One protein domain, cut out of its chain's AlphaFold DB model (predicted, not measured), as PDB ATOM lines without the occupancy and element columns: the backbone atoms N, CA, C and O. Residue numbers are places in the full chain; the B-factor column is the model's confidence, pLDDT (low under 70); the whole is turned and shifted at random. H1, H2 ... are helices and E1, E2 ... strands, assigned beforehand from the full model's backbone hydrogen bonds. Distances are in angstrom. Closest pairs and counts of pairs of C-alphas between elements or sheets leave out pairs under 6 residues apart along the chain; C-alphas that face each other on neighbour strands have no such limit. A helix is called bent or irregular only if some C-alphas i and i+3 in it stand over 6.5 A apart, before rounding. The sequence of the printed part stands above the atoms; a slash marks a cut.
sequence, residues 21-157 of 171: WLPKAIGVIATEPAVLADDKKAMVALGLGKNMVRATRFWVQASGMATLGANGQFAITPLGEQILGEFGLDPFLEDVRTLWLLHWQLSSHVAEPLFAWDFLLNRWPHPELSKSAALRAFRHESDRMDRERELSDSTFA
ATOM      1  N   TRP A  21     -51.758 -31.357 207.966       96.25
ATOM      2  CA  TRP A  21     -52.682 -30.411 208.599       96.25
ATOM      3  C   TRP A  21     -52.504 -28.986 208.093       96.25
ATOM      4  O   TRP A  21     -53.505 -28.359 207.759       96.25
ATOM      5  N   LEU A  22     -51.265 -28.487 208.012       97.75
ATOM      6  CA  LEU A  22     -51.019 -27.119 207.547       97.75
ATOM      7  C   LEU A  22     -51.398 -26.951 206.065       97.75
ATOM      8  O   LEU A  22     -52.226 -26.080 205.803       97.75
ATOM      9  N   PRO A  23     -50.949 -27.812 205.123       97.38
ATOM     10  CA  PRO A  23     -51.370 -27.728 203.721       97.38
ATOM     11  C   PRO A  23     -52.892 -27.749 203.538       97.38
ATOM     12  O   PRO A  23     -53.464 -26.883 202.880       97.38
ATOM     13  N   LYS A  24     -53.584 -28.700 204.188       97.19
ATOM     14  CA  LYS A  24     -55.050 -28.799 204.093       97.19
ATOM     15  C   LYS A  24     -55.743 -27.565 204.647       97.19
ATOM     16  O   LYS A  24     -56.703 -27.094 204.047       97.19
ATOM     17  N   ALA A  25     -55.283 -27.059 205.791       97.69
ATOM     18  CA  ALA A  25     -55.865 -25.878 206.407       97.69
ATOM     19  C   ALA A  25     -55.714 -24.643 205.512       97.69
ATOM     20  O   ALA A  25     -56.689 -23.925 205.323       97.69
ATOM     21  N   ILE A  26     -54.533 -24.427 204.929       98.06
ATOM     22  CA  ILE A  26     -54.294 -23.301 204.020       98.06
ATOM     23  C   ILE A  26     -55.156 -23.419 202.763       98.06
ATOM     24  O   ILE A  26     -55.837 -22.456 202.420       98.06
ATOM     25  N   GLY A  27     -55.257 -24.610 202.165       97.25
ATOM     26  CA  GLY A  27     -56.140 -24.841 201.018       97.25
ATOM     27  C   GLY A  27     -57.617 -24.522 201.299       97.25
ATOM     28  O   GLY A  27     -58.278 -23.869 200.490       97.25
ATOM     29  N   VAL A  28     -58.154 -24.921 202.460       97.38
ATOM     30  CA  VAL A  28     -59.553 -24.593 202.801       97.38
ATOM     31  C   VAL A  28     -59.739 -23.119 203.185       97.38
ATOM     32  O   VAL A  28     -60.772 -22.546 202.861       97.38
ATOM     33  N   ILE A  29     -58.753 -22.475 203.820       97.50
ATOM     34  CA  ILE A  29     -58.819 -21.036 204.138       97.50
ATOM     35  C   ILE A  29     -58.795 -20.195 202.854       97.50
ATOM     36  O   ILE A  29     -59.532 -19.216 202.767       97.50
ATOM     37  N   ALA A  30     -57.988 -20.583 201.860       96.69
ATOM     38  CA  ALA A  30     -57.884 -19.881 200.579       96.69
ATOM     39  C   ALA A  30     -59.225 -19.822 199.827       96.69
ATOM     40  O   ALA A  30     -59.488 -18.874 199.091       96.69
ATOM     41  N   THR A  31     -60.089 -20.820 200.034       96.06
ATOM     42  CA  THR A  31     -61.400 -20.921 199.375       96.06
ATOM     43  C   THR A  31     -62.538 -20.351 200.224       96.06
ATOM     44  O   THR A  31     -63.392 -19.634 199.708       96.06
ATOM     45  N   GLU A  32     -62.554 -20.628 201.530       96.62
ATOM     46  CA  GLU A  32     -63.550 -20.111 202.471       96.62
ATOM     47  C   GLU A  32     -62.845 -19.646 203.763       96.62
ATOM     48  O   GLU A  32     -62.676 -20.431 204.699       96.62
ATOM     49  N   PRO A  33     -62.488 -18.351 203.890       95.75
ATOM     50  CA  PRO A  33     -61.761 -17.816 205.053       95.75
ATOM     51  C   PRO A  33     -62.437 -18.064 206.413       95.75
ATOM     52  O   PRO A  33     -61.788 -18.103 207.462       95.75
ATOM     53  N   ALA A  34     -63.759 -18.244 206.412       95.44
ATOM     54  CA  ALA A  34     -64.558 -18.526 207.601       95.44
ATOM     55  C   ALA A  34     -64.694 -20.027 207.923       95.44
ATOM     56  O   ALA A  34     -65.262 -20.362 208.962       95.44
ATOM     57  N   VAL A  35     -64.195 -20.943 207.080       96.00
ATOM     58  CA  VAL A  35     -64.447 -22.391 207.216       96.00
ATOM     59  C   VAL A  35     -63.958 -22.932 208.551       96.00
ATOM     60  O   VAL A  35     -64.632 -23.735 209.193       96.00
ATOM     61  N   LEU A  36     -62.809 -22.435 209.012       94.44
ATOM     62  CA  LEU A  36     -62.239 -22.827 210.289       94.44
ATOM     63  C   LEU A  36     -62.902 -22.123 211.475       94.44
ATOM     64  O   LEU A  36     -62.599 -22.507 212.591       94.44
ATOM     65  N   ALA A  37     -63.805 -21.158 211.306       90.25
ATOM     66  CA  ALA A  37     -64.533 -20.557 212.429       90.25
ATOM     67  C   ALA A  37     -65.665 -21.464 212.950       90.25
ATOM     68  O   ALA A  37     -66.022 -21.404 214.126       90.25
ATOM     69  N   ASP A  38     -66.195 -22.344 212.096       93.62
ATOM     70  CA  ASP A  38     -67.278 -23.276 212.418       93.62
ATOM     71  C   ASP A  38     -66.729 -24.703 212.574       93.62
ATOM     72  O   ASP A  38     -66.133 -25.265 211.657       93.62
ATOM     73  N   ASP A  39     -66.925 -25.309 213.751       93.62
ATOM     74  CA  ASP A  39     -66.461 -26.674 214.041       93.62
ATOM     75  C   ASP A  39     -67.023 -27.709 213.054       93.62
ATOM     76  O   ASP A  39     -66.279 -28.570 212.592       93.62
ATOM     77  N   LYS A  40     -68.315 -27.644 212.712       96.19
ATOM     78  CA  LYS A  40     -68.961 -28.634 211.840       96.19
ATOM     79  C   LYS A  40     -68.471 -28.497 210.405       96.19
ATOM     80  O   LYS A  40     -68.137 -29.509 209.789       96.19
ATOM     81  N   LYS A  41     -68.387 -27.267 209.888       96.44
ATOM     82  CA  LYS A  41     -67.851 -27.021 208.540       96.44
ATOM     83  C   LYS A  41     -66.394 -27.454 208.440       96.44
ATOM     84  O   LYS A  41     -66.049 -28.203 207.533       96.44
ATOM     85  N   ALA A  42     -65.562 -27.059 209.403       97.12
ATOM     86  CA  ALA A  42     -64.151 -27.421 209.431       97.12
ATOM     87  C   ALA A  42     -63.934 -28.939 209.502       97.12
ATOM     88  O   ALA A  42     -63.043 -29.459 208.836       97.12
ATOM     89  N   MET A  43     -64.755 -29.662 210.274       97.94
ATOM     90  CA  MET A  43     -64.691 -31.126 210.339       97.94
ATOM     91  C   MET A  43     -64.920 -31.767 208.968       97.94
ATOM     92  O   MET A  43     -64.159 -32.651 208.578       97.94
ATOM     93  N   VAL A  44     -65.936 -31.306 208.231       97.69
ATOM     94  CA  VAL A  44     -66.247 -31.808 206.885       97.69
ATOM     95  C   VAL A  44     -65.154 -31.413 205.893       97.69
ATOM     96  O   VAL A  44     -64.619 -32.282 205.212       97.69
ATOM     97  N   ALA A  45     -64.775 -30.134 205.854       97.19
ATOM     98  CA  ALA A  45     -63.805 -29.604 204.897       97.19
ATOM     99  C   ALA A  45     -62.405 -30.221 205.061       97.19
ATOM    100  O   ALA A  45     -61.738 -30.524 204.076       97.19
ATOM    101  N   LEU A  46     -61.960 -30.444 206.301       96.81
ATOM    102  CA  LEU A  46     -60.650 -31.041 206.582       96.81
ATOM    103  C   LEU A  46     -60.682 -32.577 206.626       96.81
ATOM    104  O   LEU A  46     -59.622 -33.214 206.580       96.81
ATOM    105  N   GLY A  47     -61.869 -33.179 206.757       96.81
ATOM    106  CA  GLY A  47     -62.029 -34.607 207.036       96.81
ATOM    107  C   GLY A  47     -61.449 -35.005 208.397       96.81
ATOM    108  O   GLY A  47     -60.809 -36.049 208.521       96.81
ATOM    109  N   LEU A  48     -61.605 -34.149 209.412       96.94
ATOM    110  CA  LEU A  48     -61.018 -34.316 210.745       96.94
ATOM    111  C   LEU A  48     -62.092 -34.326 211.837       96.94
ATOM    112  O   LEU A  48     -63.143 -33.706 211.710       96.94
ATOM    113  N   GLY A  49     -61.808 -34.994 212.958       96.88
ATOM    114  CA  GLY A  49     -62.655 -34.918 214.154       96.88
ATOM    115  C   GLY A  49     -62.527 -33.573 214.885       96.88
ATOM    116  O   GLY A  49     -61.523 -32.877 214.750       96.88
ATOM    117  N   LYS A  50     -63.509 -33.233 215.730       95.81
ATOM    118  CA  LYS A  50     -63.591 -31.941 216.447       95.81
ATOM    119  C   LYS A  50     -62.296 -31.524 217.165       95.81
ATOM    120  O   LYS A  50     -61.837 -30.397 217.003       95.81
ATOM    121  N   ASN A  51     -61.674 -32.427 217.927       95.12
ATOM    122  CA  ASN A  51     -60.440 -32.109 218.662       95.12
ATOM    123  C   ASN A  51     -59.239 -31.928 217.720       95.12
ATOM    124  O   ASN A  51     -58.388 -31.077 217.953       95.12
ATOM    125  N   MET A  52     -59.198 -32.677 216.612       96.25
ATOM    126  CA  MET A  52     -58.172 -32.507 215.580       96.25
ATOM    127  C   MET A  52     -58.338 -31.181 214.832       96.25
ATOM    128  O   MET A  52     -57.341 -30.545 214.511       96.25
ATOM    129  N   VAL A  53     -59.574 -30.726 214.598       96.94
ATOM    130  CA  VAL A  53     -59.851 -29.393 214.036       96.94
ATOM    131  C   VAL A  53     -59.316 -28.298 214.956       96.94
ATOM    132  O   VAL A  53     -58.600 -27.409 214.502       96.94
ATOM    133  N   ARG A  54     -59.600 -28.375 216.261       95.56
ATOM    134  CA  ARG A  54     -59.066 -27.418 217.245       95.56
ATOM    135  C   ARG A  54     -57.540 -27.411 217.267       95.56
ATOM    136  O   ARG A  54     -56.938 -26.343 217.189       95.56
ATOM    137  N   ALA A  55     -56.925 -28.592 217.263       96.25
ATOM    138  CA  ALA A  55     -55.478 -28.718 217.182       96.25
ATOM    139  C   ALA A  55     -54.910 -28.164 215.862       96.25
ATOM    140  O   ALA A  55     -53.872 -27.509 215.867       96.25
ATOM    141  N   THR A  56     -55.611 -28.350 214.742       97.50
ATOM    142  CA  THR A  56     -55.232 -27.780 213.440       97.50
ATOM    143  C   THR A  56     -55.242 -26.254 213.492       97.50
ATOM    144  O   THR A  56     -54.249 -25.633 213.130       97.50
ATOM    145  N   ARG A  57     -56.304 -25.633 214.026       96.25
ATOM    146  CA  ARG A  57     -56.372 -24.169 214.217       96.25
ATOM    147  C   ARG A  57     -55.237 -23.649 215.090       96.25
ATOM    148  O   ARG A  57     -54.720 -22.562 214.834       96.25
ATOM    149  N   PHE A  58     -54.876 -24.396 216.131       95.50
ATOM    150  CA  PHE A  58     -53.741 -24.056 216.976       95.50
ATOM    151  C   PHE A  58     -52.441 -24.061 216.170       95.50
ATOM    152  O   PHE A  58     -51.728 -23.063 216.193       95.50
ATOM    153  N   TRP A  59     -52.151 -25.138 215.436       96.88
ATOM    154  CA  TRP A  59     -50.894 -25.268 214.696       96.88
ATOM    155  C   TRP A  59     -50.783 -24.277 213.541       96.88
ATOM    156  O   TRP A  59     -49.705 -23.734 213.329       96.88
ATOM    157  N   VAL A  60     -51.885 -23.972 212.857       96.75
ATOM    158  CA  VAL A  60     -51.948 -22.931 211.818       96.75
ATOM    159  C   VAL A  60     -51.510 -21.566 212.356       96.75
ATOM    160  O   VAL A  60     -50.718 -20.881 211.714       96.75
ATOM    161  N   GLN A  61     -51.976 -21.199 213.554       95.12
ATOM    162  CA  GLN A  61     -51.606 -19.936 214.197       95.12
ATOM    163  C   GLN A  61     -50.194 -19.981 214.776       95.12
ATOM    164  O   GLN A  61     -49.408 -19.073 214.537       95.12
ATOM    165  N   ALA A  62     -49.850 -21.045 215.508       94.75
ATOM    166  CA  ALA A  62     -48.552 -21.177 216.165       94.75
ATOM    167  C   ALA A  62     -47.388 -21.207 215.161       94.75
ATOM    168  O   ALA A  62     -46.321 -20.676 215.441       94.75
ATOM    169  N   SER A  63     -47.599 -21.802 213.983       95.25
ATOM    170  CA  SER A  63     -46.620 -21.810 212.887       95.25
ATOM    171  C   SER A  63     -46.552 -20.495 212.102       95.25
ATOM    172  O   SER A  63     -45.654 -20.327 211.280       95.25
ATOM    173  N   GLY A  64     -47.500 -19.577 212.317       95.19
ATOM    174  CA  GLY A  64     -47.586 -18.320 211.580       95.19
ATOM    175  C   GLY A  64     -48.042 -18.469 210.127       95.19
ATOM    176  O   GLY A  64     -47.839 -17.542 209.348       95.19
ATOM    177  N   MET A  65     -48.647 -19.597 209.733       97.06
ATOM    178  CA  MET A  65     -49.133 -19.803 208.359       97.06
ATOM    179  C   MET A  65     -50.443 -19.048 208.083       97.06
ATOM    180  O   MET A  65     -50.657 -18.552 206.981       97.06
ATOM    181  N   ALA A  66     -51.318 -18.914 209.082       97.12
ATOM    182  CA  ALA A  66     -52.488 -18.038 209.008       97.12
ATOM    183  C   ALA A  66     -52.835 -17.472 210.388       97.12
ATOM    184  O   ALA A  66     -52.558 -18.086 211.420       97.12
ATOM    185  N   THR A  67     -53.482 -16.312 210.408       95.25
ATOM    186  CA  THR A  67     -53.893 -15.619 211.634       95.25
ATOM    187  C   THR A  67     -55.403 -15.470 211.692       95.25
ATOM    188  O   THR A  67     -56.040 -15.220 210.670       95.25
ATOM    189  N   LEU A  68     -55.975 -15.581 212.890       94.00
ATOM    190  CA  LEU A  68     -57.387 -15.292 213.118       94.00
ATOM    191  C   LEU A  68     -57.594 -13.773 213.204       94.00
ATOM    192  O   LEU A  68     -57.049 -13.116 214.089       94.00
ATOM    193  N   GLY A  69     -58.371 -13.216 212.280       91.56
ATOM    194  CA  GLY A  69     -58.755 -11.811 212.277       91.56
ATOM    195  C   GLY A  69     -59.836 -11.489 213.312       91.56
ATOM    196  O   GLY A  69     -60.553 -12.367 213.795       91.56
ATOM    197  N   ALA A  70     -60.010 -10.199 213.609       90.12
ATOM    198  CA  ALA A  70     -61.035  -9.716 214.545       90.12
ATOM    199  C   ALA A  70     -62.477 -10.028 214.097       90.12
ATOM    200  O   ALA A  70     -63.390 -10.079 214.915       90.12
ATOM    201  N   ASN A  71     -62.680 -10.269 212.799       89.81
ATOM    202  CA  ASN A  71     -63.946 -10.713 212.215       89.81
ATOM    203  C   ASN A  71     -64.206 -12.225 212.393       89.81
ATOM    204  O   ASN A  71     -65.193 -12.737 211.865       89.81
ATOM    205  N   GLY A  72     -63.321 -12.947 213.086       89.31
ATOM    206  CA  GLY A  72     -63.418 -14.389 213.302       89.31
ATOM    207  C   GLY A  72     -63.026 -15.240 212.092       89.31
ATOM    208  O   GLY A  72     -63.212 -16.454 212.131       89.31
ATOM    209  N   GLN A  73     -62.487 -14.642 211.027       94.25
ATOM    210  CA  GLN A  73     -62.036 -15.352 209.828       94.25
ATOM    211  C   GLN A  73     -60.520 -15.515 209.832       94.25
ATOM    212  O   GLN A  73     -59.794 -14.680 210.370       94.25
ATOM    213  N   PHE A  74     -60.032 -16.585 209.215       96.31
ATOM    214  CA  PHE A  74     -58.601 -16.780 209.038       96.31
ATOM    215  C   PHE A  74     -58.111 -16.029 207.804       96.31
ATOM    216  O   PHE A  74     -58.727 -16.092 206.745       96.31
ATOM    217  N   ALA A  75     -56.975 -15.353 207.945       96.94
ATOM    218  CA  ALA A  75     -56.229 -14.764 206.844       96.94
ATOM    219  C   ALA A  75     -54.879 -15.476 206.726       96.94
ATOM    220  O   ALA A  75     -54.141 -15.566 207.713       96.94
ATOM    221  N   ILE A  76     -54.571 -15.993 205.535       98.12
ATOM    222  CA  ILE A  76     -53.263 -16.584 205.230       98.12
ATOM    223  C   ILE A  76     -52.210 -15.477 205.346       98.12
ATOM    224  O   ILE A  76     -52.416 -14.359 204.871       98.12
ATOM    225  N   THR A  77     -51.104 -15.755 206.034       97.94
ATOM    226  CA  THR A  77     -50.016 -14.777 206.165       97.94
ATOM    227  C   THR A  77     -49.183 -14.732 204.882       97.94
ATOM    228  O   THR A  77     -49.196 -15.696 204.118       97.94
ATOM    229  N   PRO A  78     -48.368 -13.684 204.654       97.94
ATOM    230  CA  PRO A  78     -47.429 -13.678 203.530       97.94
ATOM    231  C   PRO A  78     -46.502 -14.903 203.512       97.94
ATOM    232  O   PRO A  78     -46.206 -15.440 202.450       97.94
ATOM    233  N   LEU A  79     -46.088 -15.377 204.692       97.31
ATOM    234  CA  LEU A  79     -45.283 -16.589 204.830       97.31
ATOM    235  C   LEU A  79     -46.078 -17.843 204.442       97.31
ATOM    236  O   LEU A  79     -45.564 -18.689 203.714       97.31
ATOM    237  N   GLY A  80     -47.319 -17.959 204.923       97.88
ATOM    238  CA  GLY A  80     -48.204 -19.074 204.597       97.88
ATOM    239  C   GLY A  80     -48.500 -19.164 203.106       97.88
ATOM    240  O   GLY A  80     -48.434 -20.253 202.552       97.88
ATOM    241  N   GLU A  81     -48.734 -18.028 202.450       98.19
ATOM    242  CA  GLU A  81     -48.957 -17.967 201.003       98.19
ATOM    243  C   GLU A  81     -47.692 -18.367 200.232       98.19
ATOM    244  O   GLU A  81     -47.736 -19.210 199.341       98.19
ATOM    245  N   GLN A  82     -46.535 -17.823 200.620       98.12
ATOM    246  CA  GLN A  82     -45.270 -18.096 199.941       98.12
ATOM    247  C   GLN A  82     -44.843 -19.569 200.043       98.12
ATOM    248  O   GLN A  82     -44.204 -20.083 199.126       98.12
ATOM    249  N   ILE A  83     -45.153 -20.246 201.149       98.06
ATOM    250  CA  ILE A  83     -44.766 -21.646 201.364       98.06
ATOM    251  C   ILE A  83     -45.867 -22.594 200.888       98.06
ATOM    252  O   ILE A  83     -45.599 -23.458 200.060       98.06
ATOM    253  N   LEU A  84     -47.080 -22.434 201.424       97.94
ATOM    254  CA  LEU A  84     -48.181 -23.397 201.334       97.94
ATOM    255  C   LEU A  84     -49.302 -22.976 200.369       97.94
ATOM    256  O   LEU A  84     -50.290 -23.699 200.248       97.94
ATOM    257  N   GLY A  85     -49.190 -21.810 199.724       96.75
ATOM    258  CA  GLY A  85     -50.141 -21.366 198.704       96.75
ATOM    259  C   GLY A  85     -50.154 -22.285 197.480       96.75
ATOM    260  O   GLY A  85     -49.284 -23.140 197.313       96.75
ATOM    261  N   GLU A  86     -51.129 -22.092 196.587       94.12
ATOM    262  CA  GLU A  86     -51.319 -22.928 195.385       94.12
ATOM    263  C   GLU A  86     -50.051 -23.017 194.517       94.12
ATOM    264  O   GLU A  86     -49.707 -24.085 194.013       94.12
ATOM    265  N   PHE A  87     -49.320 -21.905 194.412       95.56
ATOM    266  CA  PHE A  87     -48.034 -21.801 193.714       95.56
ATOM    267  C   PHE A  87     -46.866 -21.556 194.683       95.56
ATOM    268  O   PHE A  87     -45.862 -20.943 194.316       95.56
ATOM    269  N   GLY A  88     -47.025 -21.987 195.936       97.00
ATOM    270  CA  GLY A  88     -46.026 -21.846 196.985       97.00
ATOM    271  C   GLY A  88     -44.767 -22.676 196.730       97.00
ATOM    272  O   GLY A  88     -44.715 -23.550 195.865       97.00
ATOM    273  N   LEU A  89     -43.726 -22.392 197.509       97.88
ATOM    274  CA  LEU A  89     -42.426 -23.059 197.410       97.88
ATOM    275  C   LEU A  89     -42.460 -24.526 197.858       97.88
ATOM    276  O   LEU A  89     -41.619 -25.308 197.420       97.88
ATOM    277  N   ASP A  90     -43.395 -24.886 198.738       97.69
ATOM    278  CA  ASP A  90     -43.571 -26.246 199.246       97.69
ATOM    279  C   ASP A  90     -45.042 -26.504 199.643       97.69
ATOM    280  O   ASP A  90     -45.347 -26.660 200.828       97.69
ATOM    281  N   PRO A  91     -45.985 -26.539 198.676       96.69
ATOM    282  CA  PRO A  91     -47.428 -26.553 198.952       96.69
ATOM    283  C   PRO A  91     -47.900 -27.750 199.781       96.69
ATOM    284  O   PRO A  91     -48.947 -27.696 200.427       96.69
ATOM    285  N   PHE A  92     -47.129 -28.838 199.772       95.44
ATOM    286  CA  PHE A  92     -47.460 -30.086 200.450       95.44
ATOM    287  C   PHE A  92     -46.664 -30.316 201.738       95.44
ATOM    288  O   PHE A  92     -46.992 -31.266 202.444       95.44
ATOM    289  N   LEU A  93     -45.740 -29.414 202.105       95.38
ATOM    290  CA  LEU A  93     -44.853 -29.494 203.278       95.38
ATOM    291  C   LEU A  93     -43.812 -30.632 203.209       95.38
ATOM    292  O   LEU A  93     -43.395 -31.175 204.230       95.38
ATOM    293  N   GLU A  94     -43.390 -30.997 202.005       94.62
ATOM    294  CA  GLU A  94     -42.569 -32.169 201.681       94.62
ATOM    295  C   GLU A  94     -41.075 -31.947 201.947       94.62
ATOM    296  O   GLU A  94     -40.310 -32.900 202.129       94.62
ATOM    297  N   ASP A  95     -40.649 -30.686 201.996       96.12
ATOM    298  CA  ASP A  95     -39.253 -30.315 202.142       96.12
ATOM    299  C   ASP A  95     -38.836 -30.207 203.616       96.12
ATOM    300  O   ASP A  95     -39.369 -29.430 204.415       96.12
ATOM    301  N   VAL A  96     -37.781 -30.938 203.982       96.56
ATOM    302  CA  VAL A  96     -37.179 -30.882 205.323       96.56
ATOM    303  C   VAL A  96     -36.726 -29.469 205.713       96.56
ATOM    304  O   VAL A  96     -36.740 -29.116 206.892       96.56
ATOM    305  N   ARG A  97     -36.349 -28.630 204.742       97.31
ATOM    306  CA  ARG A  97     -35.975 -27.227 204.967       97.31
ATOM    307  C   ARG A  97     -37.170 -26.415 205.453       97.31
ATOM    308  O   ARG A  97     -37.016 -25.611 206.372       97.31
ATOM    309  N   THR A  98     -38.358 -26.669 204.907       96.81
ATOM    310  CA  THR A  98     -39.606 -26.058 205.375       96.81
ATOM    311  C   THR A  98     -39.910 -26.494 206.805       96.81
ATOM    312  O   THR A  98     -40.244 -25.658 207.641       96.81
ATOM    313  N   LEU A  99     -39.702 -27.773 207.144       96.06
ATOM    314  CA  LEU A  99     -39.871 -28.258 208.522       96.06
ATOM    315  C   LEU A  99     -38.931 -27.549 209.512       96.06
ATOM    316  O   LEU A  99     -39.365 -27.170 210.602       96.06
ATOM    317  N   TRP A 100     -37.671 -27.318 209.135       97.12
ATOM    318  CA  TRP A 100     -36.729 -26.542 209.948       97.12
ATOM    319  C   TRP A 100     -37.136 -25.076 210.089       97.12
ATOM    320  O   TRP A 100     -37.013 -24.517 211.178       97.12
ATOM    321  N   LEU A 101     -37.668 -24.463 209.031       96.44
ATOM    322  CA  LEU A 101     -38.207 -23.106 209.094       96.44
ATOM    323  C   LEU A 101     -39.401 -23.020 210.057       96.44
ATOM    324  O   LEU A 101     -39.447 -22.115 210.888       96.44
ATOM    325  N   LEU A 102     -40.331 -23.977 210.003       95.69
ATOM    326  CA  LEU A 102     -41.449 -24.051 210.949       95.69
ATOM    327  C   LEU A 102     -40.964 -24.263 212.388       95.69
ATOM    328  O   LEU A 102     -41.459 -23.618 213.311       95.69
ATOM    329  N   HIS A 103     -39.980 -25.142 212.588       95.31
ATOM    330  CA  HIS A 103     -39.367 -25.357 213.896       95.31
ATOM    331  C   HIS A 103     -38.725 -24.075 214.439       95.31
ATOM    332  O   HIS A 103     -38.932 -23.738 215.606       95.31
ATOM    333  N   TRP A 104     -37.990 -23.346 213.596       95.69
ATOM    334  CA  TRP A 104     -37.413 -22.052 213.948       95.69
ATOM    335  C   TRP A 104     -38.502 -21.060 214.367       95.69
ATOM    336  O   TRP A 104     -38.428 -20.540 215.476       95.69
ATOM    337  N   GLN A 105     -39.558 -20.895 213.560       93.94
ATOM    338  CA  GLN A 105     -40.684 -20.003 213.873       93.94
ATOM    339  C   GLN A 105     -41.311 -20.301 215.241       93.94
ATOM    340  O   GLN A 105     -41.499 -19.393 216.049       93.94
ATOM    341  N   LEU A 106     -41.579 -21.579 215.537       94.38
ATOM    342  CA  LEU A 106     -42.139 -22.006 216.824       94.38
ATOM    343  C   LEU A 106     -41.198 -21.723 218.005       94.38
ATOM    344  O   LEU A 106     -41.663 -21.452 219.111       94.38
ATOM    345  N   SER A 107     -39.888 -21.797 217.775       94.62
ATOM    346  CA  SER A 107     -38.858 -21.667 218.814       94.62
ATOM    347  C   SER A 107     -38.420 -20.219 219.047       94.62
ATOM    348  O   SER A 107     -37.875 -19.915 220.105       94.62
ATOM    349  N   SER A 108     -38.668 -19.321 218.089       92.31
ATOM    350  CA  SER A 108     -38.288 -17.904 218.151       92.31
ATOM    351  C   SER A 108     -39.468 -16.948 218.371       92.31
ATOM    352  O   SER A 108     -39.294 -15.731 218.293       92.31
ATOM    353  N   HIS A 109     -40.681 -17.458 218.601       88.44
ATOM    354  CA  HIS A 109     -41.877 -16.624 218.721       88.44
ATOM    355  C   HIS A 109     -41.889 -15.814 220.032       88.44
ATOM    356  O   HIS A 109     -41.945 -16.380 221.118       88.44
ATOM    357  N   VAL A 110     -41.886 -14.478 219.946       86.38
ATOM    358  CA  VAL A 110     -41.700 -13.600 221.125       86.38
ATOM    359  C   VAL A 110     -43.011 -13.201 221.810       86.38
ATOM    360  O   VAL A 110     -43.059 -13.121 223.035       86.38
ATOM    361  N   ALA A 111     -44.074 -12.927 221.046       85.75
ATOM    362  CA  ALA A 111     -45.316 -12.384 221.608       85.75
ATOM    363  C   ALA A 111     -46.093 -13.434 222.423       85.75
ATOM    364  O   ALA A 111     -46.487 -13.189 223.564       85.75
ATOM    365  N   GLU A 112     -46.258 -14.618 221.832       87.19
ATOM    366  CA  GLU A 112     -46.995 -15.750 222.407       87.19
ATOM    367  C   GLU A 112     -46.235 -17.090 222.275       87.19
ATOM    368  O   GLU A 112     -46.685 -17.992 221.564       87.19
ATOM    369  N   PRO A 113     -45.042 -17.232 222.882       91.75
ATOM    370  CA  PRO A 113     -44.263 -18.467 222.802       91.75
ATOM    371  C   PRO A 113     -45.039 -19.680 223.326       91.75
ATOM    372  O   PRO A 113     -45.792 -19.595 224.301       91.75
ATOM    373  N   LEU A 114     -44.796 -20.847 222.726       93.19
ATOM    374  CA  LEU A 114     -45.263 -22.115 223.280       93.19
ATOM    375  C   LEU A 114     -44.412 -22.460 224.502       93.19
ATOM    376  O   LEU A 114     -43.223 -22.729 224.355       93.19
ATOM    377  N   PHE A 115     -45.013 -22.491 225.693       91.88
ATOM    378  CA  PHE A 115     -44.277 -22.619 226.956       91.88
ATOM    379  C   PHE A 115     -43.303 -23.799 226.975       91.88
ATOM    380  O   PHE A 115     -42.112 -23.621 227.209       91.88
ATOM    381  N   ALA A 116     -43.804 -25.006 226.699       91.56
ATOM    382  CA  ALA A 116     -42.981 -26.208 226.745       91.56
ATOM    383  C   ALA A 116     -41.865 -26.184 225.688       91.56
ATOM    384  O   ALA A 116     -40.776 -26.687 225.940       91.56
ATOM    385  N   TRP A 117     -42.132 -25.593 224.520       93.12
ATOM    386  CA  TRP A 117     -41.180 -25.524 223.412       93.12
ATOM    387  C   TRP A 117     -40.057 -24.528 223.714       93.12
ATOM    388  O   TRP A 117     -38.885 -24.894 223.674       93.12
ATOM    389  N   ASP A 118     -40.422 -23.307 224.113       93.19
ATOM    390  CA  ASP A 118     -39.486 -22.260 224.528       93.19
ATOM    391  C   ASP A 118     -38.643 -22.709 225.725       93.19
ATOM    392  O   ASP A 118     -37.418 -22.594 225.711       93.19
ATOM    393  N   PHE A 119     -39.274 -23.291 226.748       92.88
ATOM    394  CA  PHE A 119     -38.549 -23.720 227.936       92.88
ATOM    395  C   PHE A 119     -37.522 -24.807 227.614       92.88
ATOM    396  O   PHE A 119     -36.379 -24.712 228.053       92.88
ATOM    397  N   LEU A 120     -37.907 -25.830 226.845       94.31
ATOM    398  CA  LEU A 120     -37.011 -26.944 226.531       94.31
ATOM    399  C   LEU A 120     -35.862 -26.543 225.604       94.31
ATOM    400  O   LEU A 120     -34.757 -27.043 225.782       94.31
ATOM    401  N   LEU A 121     -36.108 -25.668 224.628       93.31
ATOM    402  CA  LEU A 121     -35.105 -25.330 223.615       93.31
ATOM    403  C   LEU A 121     -34.229 -24.143 224.013       93.31
ATOM    404  O   LEU A 121     -33.028 -24.166 223.764       93.31
ATOM    405  N   ASN A 122     -34.808 -23.123 224.649       92.75
ATOM    406  CA  ASN A 122     -34.113 -21.860 224.905       92.75
ATOM    407  C   ASN A 122     -33.650 -21.705 226.359       92.75
ATOM    408  O   ASN A 122     -32.810 -20.850 226.647       92.75
ATOM    409  N   ARG A 123     -34.219 -22.470 227.301       92.06
ATOM    410  CA  ARG A 123     -34.038 -22.225 228.744       92.06
ATOM    411  C   ARG A 123     -33.659 -23.455 229.563       92.06
ATOM    412  O   ARG A 123     -33.385 -23.303 230.754       92.06
ATOM    413  N   TRP A 124     -33.653 -24.647 228.969       94.69
ATOM    414  CA  TRP A 124     -33.366 -25.887 229.681       94.69
ATOM    415  C   TRP A 124     -31.923 -25.870 230.210       94.69
ATOM    416  O   TRP A 124     -30.987 -25.782 229.418       94.69
ATOM    417  N   PRO A 125     -31.709 -25.938 231.537       91.44
ATOM    418  CA  PRO A 125     -30.392 -25.677 232.117       91.44
ATOM    419  C   PRO A 125     -29.494 -26.920 232.186       91.44
ATOM    420  O   PRO A 125     -28.345 -26.819 232.613       91.44
ATOM    421  N   HIS A 126     -30.011 -28.101 231.834       90.50
ATOM    422  CA  HIS A 126     -29.318 -29.375 232.020       90.50
ATOM    423  C   HIS A 126     -28.924 -30.006 230.678       90.50
ATOM    424  O   HIS A 126     -29.683 -29.920 229.720       90.50
ATOM    425  N   PRO A 127     -27.778 -30.700 230.593       89.12
ATOM    426  CA  PRO A 127     -27.370 -31.385 229.364       89.12
ATOM    427  C   PRO A 127     -28.237 -32.616 229.057       89.12
ATOM    428  O   PRO A 127     -28.361 -33.020 227.906       89.12
ATOM    429  N   GLU A 128     -28.846 -33.211 230.082       90.75
ATOM    430  CA  GLU A 128     -29.704 -34.382 229.951       90.75
ATOM    431  C   GLU A 128     -31.181 -33.988 229.990       90.75
ATOM    432  O   GLU A 128     -31.607 -33.142 230.784       90.75
ATOM    433  N   LEU A 129     -31.979 -34.650 229.152       92.88
ATOM    434  CA  LEU A 129     -33.424 -34.483 229.105       92.88
ATOM    435  C   LEU A 129     -34.106 -35.810 229.431       92.88
ATOM    436  O   LEU A 129     -33.980 -36.795 228.708       92.88
ATOM    437  N   SER A 130     -34.892 -35.812 230.506       94.25
ATOM    438  CA  SER A 130     -35.830 -36.891 230.802       94.25
ATOM    439  C   SER A 130     -37.228 -36.330 230.999       94.25
ATOM    440  O   SER A 130     -37.415 -35.205 231.468       94.25
ATOM    441  N   LYS A 131     -38.233 -37.148 230.688       89.50
ATOM    442  CA  LYS A 131     -39.645 -36.788 230.842       89.50
ATOM    443  C   LYS A 131     -39.975 -36.320 232.262       89.50
ATOM    444  O   LYS A 131     -40.658 -35.320 232.445       89.50
ATOM    445  N   SER A 132     -39.475 -37.038 233.270       92.06
ATOM    446  CA  SER A 132     -39.743 -36.731 234.675       92.06
ATOM    447  C   SER A 132     -39.047 -35.445 235.127       92.06
ATOM    448  O   SER A 132     -39.645 -34.671 235.871       92.06
ATOM    449  N   ALA A 133     -37.823 -35.181 234.653       93.00
ATOM    450  CA  ALA A 133     -37.133 -33.921 234.915       93.00
ATOM    451  C   ALA A 133     -37.865 -32.740 234.265       93.00
ATOM    452  O   ALA A 133     -38.136 -31.755 234.950       93.00
ATOM    453  N   ALA A 134     -38.247 -32.864 232.988       93.06
ATOM    454  CA  ALA A 134     -38.995 -31.833 232.268       93.06
ATOM    455  C   ALA A 134     -40.315 -31.502 232.971       93.06
ATOM    456  O   ALA A 134     -40.619 -30.341 233.217       93.06
ATOM    457  N   LEU A 135     -41.054 -32.528 233.396       90.38
ATOM    458  CA  LEU A 135     -42.297 -32.362 234.142       90.38
ATOM    459  C   LEU A 135     -42.135 -31.609 235.461       90.38
ATOM    460  O   LEU A 135     -42.967 -30.762 235.786       90.38
ATOM    461  N   ARG A 136     -41.097 -31.936 236.240       90.94
ATOM    462  CA  ARG A 136     -40.818 -31.236 237.501       90.94
ATOM    463  C   ARG A 136     -40.455 -29.777 237.247       90.94
ATOM    464  O   ARG A 136     -40.968 -28.906 237.939       90.94
ATOM    465  N   ALA A 137     -39.625 -29.519 236.238       92.19
ATOM    466  CA  ALA A 137     -39.243 -28.165 235.859       92.19
ATOM    467  C   ALA A 137     -40.444 -27.341 235.370       92.19
ATOM    468  O   ALA A 137     -40.587 -26.193 235.770       92.19
ATOM    469  N   PHE A 138     -41.340 -27.932 234.572       90.88
ATOM    470  CA  PHE A 138     -42.557 -27.268 234.103       90.88
ATOM    471  C   PHE A 138     -43.506 -26.892 235.243       90.88
ATOM    472  O   PHE A 138     -44.039 -25.789 235.217       90.88
ATOM    473  N   ARG A 139     -43.691 -27.772 236.241       87.50
ATOM    474  CA  ARG A 139     -44.473 -27.451 237.452       87.50
ATOM    475  C   ARG A 139     -43.874 -26.246 238.165       87.50
ATOM    476  O   ARG A 139     -44.511 -25.208 238.237       87.50
ATOM    477  N   HIS A 140     -42.601 -26.347 238.544       88.50
ATOM    478  CA  HIS A 140     -41.902 -25.285 239.263       88.50
ATOM    479  C   HIS A 140     -41.914 -23.938 238.518       88.50
ATOM    480  O   HIS A 140     -42.127 -22.887 239.118       88.50
ATOM    481  N   GLU A 141     -41.693 -23.951 237.203       88.06
ATOM    482  CA  GLU A 141     -41.698 -22.728 236.401       88.06
ATOM    483  C   GLU A 141     -43.107 -22.132 236.261       88.06
ATOM    484  O   GLU A 141     -43.244 -20.912 236.282       88.06
ATOM    485  N   SER A 142     -44.146 -22.963 236.152       83.00
ATOM    486  CA  SER A 142     -45.534 -22.496 236.089       83.00
ATOM    487  C   SER A 142     -46.027 -21.937 237.420       83.00
ATOM    488  O   SER A 142     -46.745 -20.935 237.418       83.00
ATOM    489  N   ASP A 143     -45.625 -22.543 238.539       82.62
ATOM    490  CA  ASP A 143     -45.925 -22.046 239.886       82.62
ATOM    491  C   ASP A 143     -45.309 -20.652 240.068       82.62
ATOM    492  O   ASP A 143     -45.976 -19.715 240.494       82.62
ATOM    493  N   ARG A 144     -44.060 -20.462 239.614       81.19
ATOM    494  CA  ARG A 144     -43.379 -19.154 239.618       81.19
ATOM    495  C   ARG A 144     -44.081 -18.091 238.760       81.19
ATOM    496  O   ARG A 144     -43.857 -16.901 238.962       81.19
ATOM    497  N   MET A 145     -44.869 -18.506 237.771       79.88
ATOM    498  CA  MET A 145     -45.627 -17.612 236.891       79.88
ATOM    499  C   MET A 145     -47.054 -17.330 237.397       79.88
ATOM    500  O   MET A 145     -47.799 -16.667 236.676       79.88
ATOM    501  N   ASP A 146     -47.451 -17.833 238.576       72.44
ATOM    502  CA  ASP A 146     -48.832 -17.801 239.099       72.44
ATOM    503  C   ASP A 146     -49.867 -18.398 238.116       72.44
ATOM    504  O   ASP A 146     -51.031 -17.993 238.054       72.44
ATOM    505  N   ARG A 147     -49.446 -19.379 237.304       63.59
ATOM    506  CA  ARG A 147     -50.242 -19.973 236.210       63.59
ATOM    507  C   ARG A 147     -50.706 -21.406 236.499       63.59
ATOM    508  O   ARG A 147     -51.100 -22.111 235.573       63.59
ATOM    509  N   GLU A 148     -50.730 -21.830 237.769       50.69
ATOM    510  CA  GLU A 148     -51.137 -23.183 238.213       50.69
ATOM    511  C   GLU A 148     -52.416 -23.706 237.526       50.69
ATOM    512  O   GLU A 148     -52.503 -24.882 237.180       50.69
ATOM    513  N   ARG A 149     -53.407 -22.835 237.283       47.22
ATOM    514  CA  ARG A 149     -54.712 -23.215 236.706       47.22
ATOM    515  C   ARG A 149     -54.708 -23.454 235.191       47.22
ATOM    516  O   ARG A 149     -55.654 -24.053 234.684       47.22
ATOM    517  N   GLU A 150     -53.696 -22.992 234.457       52.41
ATOM    518  CA  GLU A 150     -53.630 -23.128 232.988       52.41
ATOM    519  C   GLU A 150     -52.948 -24.428 232.541       52.41
ATOM    520  O   GLU A 150     -53.150 -24.905 231.417       52.41
ATOM    521  N   LEU A 151     -52.213 -25.067 233.450       53.62
ATOM    522  CA  LEU A 151     -51.768 -26.445 233.316       53.62
ATOM    523  C   LEU A 151     -52.898 -27.394 233.737       53.62
ATOM    524  O   LEU A 151     -52.841 -28.037 234.779       53.62
ATOM    525  N   SER A 152     -53.955 -27.488 232.925       45.88
ATOM    526  CA  SER A 152     -54.984 -28.516 233.142       45.88
ATOM    527  C   SER A 152     -54.360 -29.922 233.166       45.88
ATOM    528  O   SER A 152     -53.323 -30.158 232.534       45.88
ATOM    529  N   ASP A 153     -55.028 -30.886 233.807       48.09
ATOM    530  CA  ASP A 153     -54.616 -32.298 233.807       48.09
ATOM    531  C   ASP A 153     -54.336 -32.842 232.394       48.09
ATOM    532  O   ASP A 153     -53.484 -33.707 232.226       48.09
ATOM    533  N   SER A 154     -54.967 -32.284 231.356       43.66
ATOM    534  CA  SER A 154     -54.704 -32.577 229.938       43.66
ATOM    535  C   SER A 154     -53.291 -32.204 229.462       43.66
ATOM    536  O   SER A 154     -52.702 -32.947 228.674       43.66
ATOM    537  N   THR A 155     -52.714 -31.096 229.940       49.41
ATOM    538  CA  THR A 155     -51.337 -30.683 229.610       49.41
ATOM    539  C   THR A 155     -50.324 -31.631 230.259       49.41
ATOM    540  O   THR A 155     -49.335 -32.016 229.636       49.41
ATOM    541  N   PHE A 156     -50.610 -32.107 231.477       49.09
ATOM    542  CA  PHE A 156     -49.811 -33.135 232.153       49.09
ATOM    543  C   PHE A 156     -50.073 -34.562 231.645       49.09
ATOM    544  O   PHE A 156     -49.174 -35.399 231.713       49.09
ATOM    545  N   ALA A 157     -51.254 -34.851 231.088       43.03
ATOM    546  CA  ALA A 157     -51.611 -36.163 230.547       43.03
ATOM    547  C   ALA A 157     -50.723 -36.568 229.359       43.03
ATOM    548  O   ALA A 157     -50.354 -37.737 229.254       43.03
TER     549      ALA A 157
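AT A GLANCE: This is residues 21 to 157 of the 171 residues of the protein "DUF4007 domain-containing protein" of Cystobacter ferrugineus (UniProt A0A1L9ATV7). A helical body lies at one end, with H1, H3 and H4 packed round a small two-strand hairpin, E1 and E2, and H2 packed on H1 and H3 away from the strands; from this body the chain leads away through H5 and H6 to H7 and H8 at the other end. The body is well knit, with H1 touching H2, H3 and H4, while the far end is loosely joined: H6 meets the end of H5, and H7 and H8 touch no helix. The printed part has 137 residues, with eight named helices and two named strands in the order H1 H2 H3 E1 E2 H4 H5 H6 H7 H8; the sheet, order E1 - E2, is antiparallel, and the class is mostly helix. The whole is only just compact, close to loose, with a radius of gyration of the C-alphas of 16.9 A, and its C-alphas span 45 by 32 by 26 A.

IN THESE COORDINATES: H1, residues 21 to 31, begins with C-alpha 21 at (-52.682, -30.411, 208.599) and is 15.8 A long from first to last C-alpha. H2 is residues 39 to 46, 10.4 A, and H3 is residues 50 to 62, 18.5 A. The strands are short: E1, residues 66 to 68, 7.0 A, and E2, residues 74 to 76, 6.6 A. H4, residues 78 to 84, measures 10.0 A, and H5, residues 96 to 107, 16.4 A, ending at C-alpha 107 at (-38.858, -21.667, 218.814). H6, residues 115 to 123, is 10.4 A long; it is neither bent nor irregular, but only just: C-alphas 120 and 123 are 6.0 A apart. H7, residues 131 to 144, is the longest helix at 20.0 A. H8, residues 153 to 157, is 5.9 A long and ends with C-alpha 157 at (-51.611, -36.163, 230.547).

HOW THE PARTS SIT: H1 is the hub. It touches H2, about perpendicular at 77 degrees, the closest C-alphas being those of Lys 24 and Leu 46, 6.5 A apart. It touches residues 56 to 60 of H3, about perpendicular at 86 degrees, with the C-alphas of Leu 22 and Val 60 closest at 6.1 A. It touches H4 at a steep tilt of 65 degrees, opposite ways, closest at the C-alphas of Pro 23 and Leu 84, 5.9 A. H2 touches residues 50 to 53 of H3, with the C-alphas of Met 43 and Lys 50 closest at 6.3 A. E1 and E2 form an antiparallel hairpin at 155 degrees, with N 67 and O 75 at 2.9 A and N 75 and O 67 at 2.9 A, within hydrogen-bond range. The closest C-alphas of H1 and E2 are those of Ile 29 and Phe 74, 6.5 A apart; those of H3 and E1 are Gln 61 and Thr 67, 5.5 A apart. H5 is close to but not clearly touching H3, with the C-alphas of Ala 62 and Leu 106 closest at 6.5 A. With residues 106 to 107 alone, H5 touches H6, about perpendicular at 84 degrees; the C-alphas of Ser 107 and Asp 118 are closest at 5.8 A. H6 and H7 are close but not clearly touching, closest at the C-alphas of Ala 116 and Phe 138, 7.4 A, and so are H7 and H8, at Leu 135 and Phe 156, 7.8 A. H1 and H7 are apart, as are H3 and H8. Every O i to N i+4 pair is within hydrogen-bond range in H2, H3, H4, H5, H6, H7 and H8, and 6 of 7 in H1.

THE WHOLE: The two C-alphas farthest apart, those of Thr 31 and Pro 127, are 46.5 A from each other. The printed part has no cut. The link from H4 to H5, 11 residues, is long. The mean pLDDT of the printed part is 90.5; residues 147 to 157 are under 70, and H8 has a mean of 47.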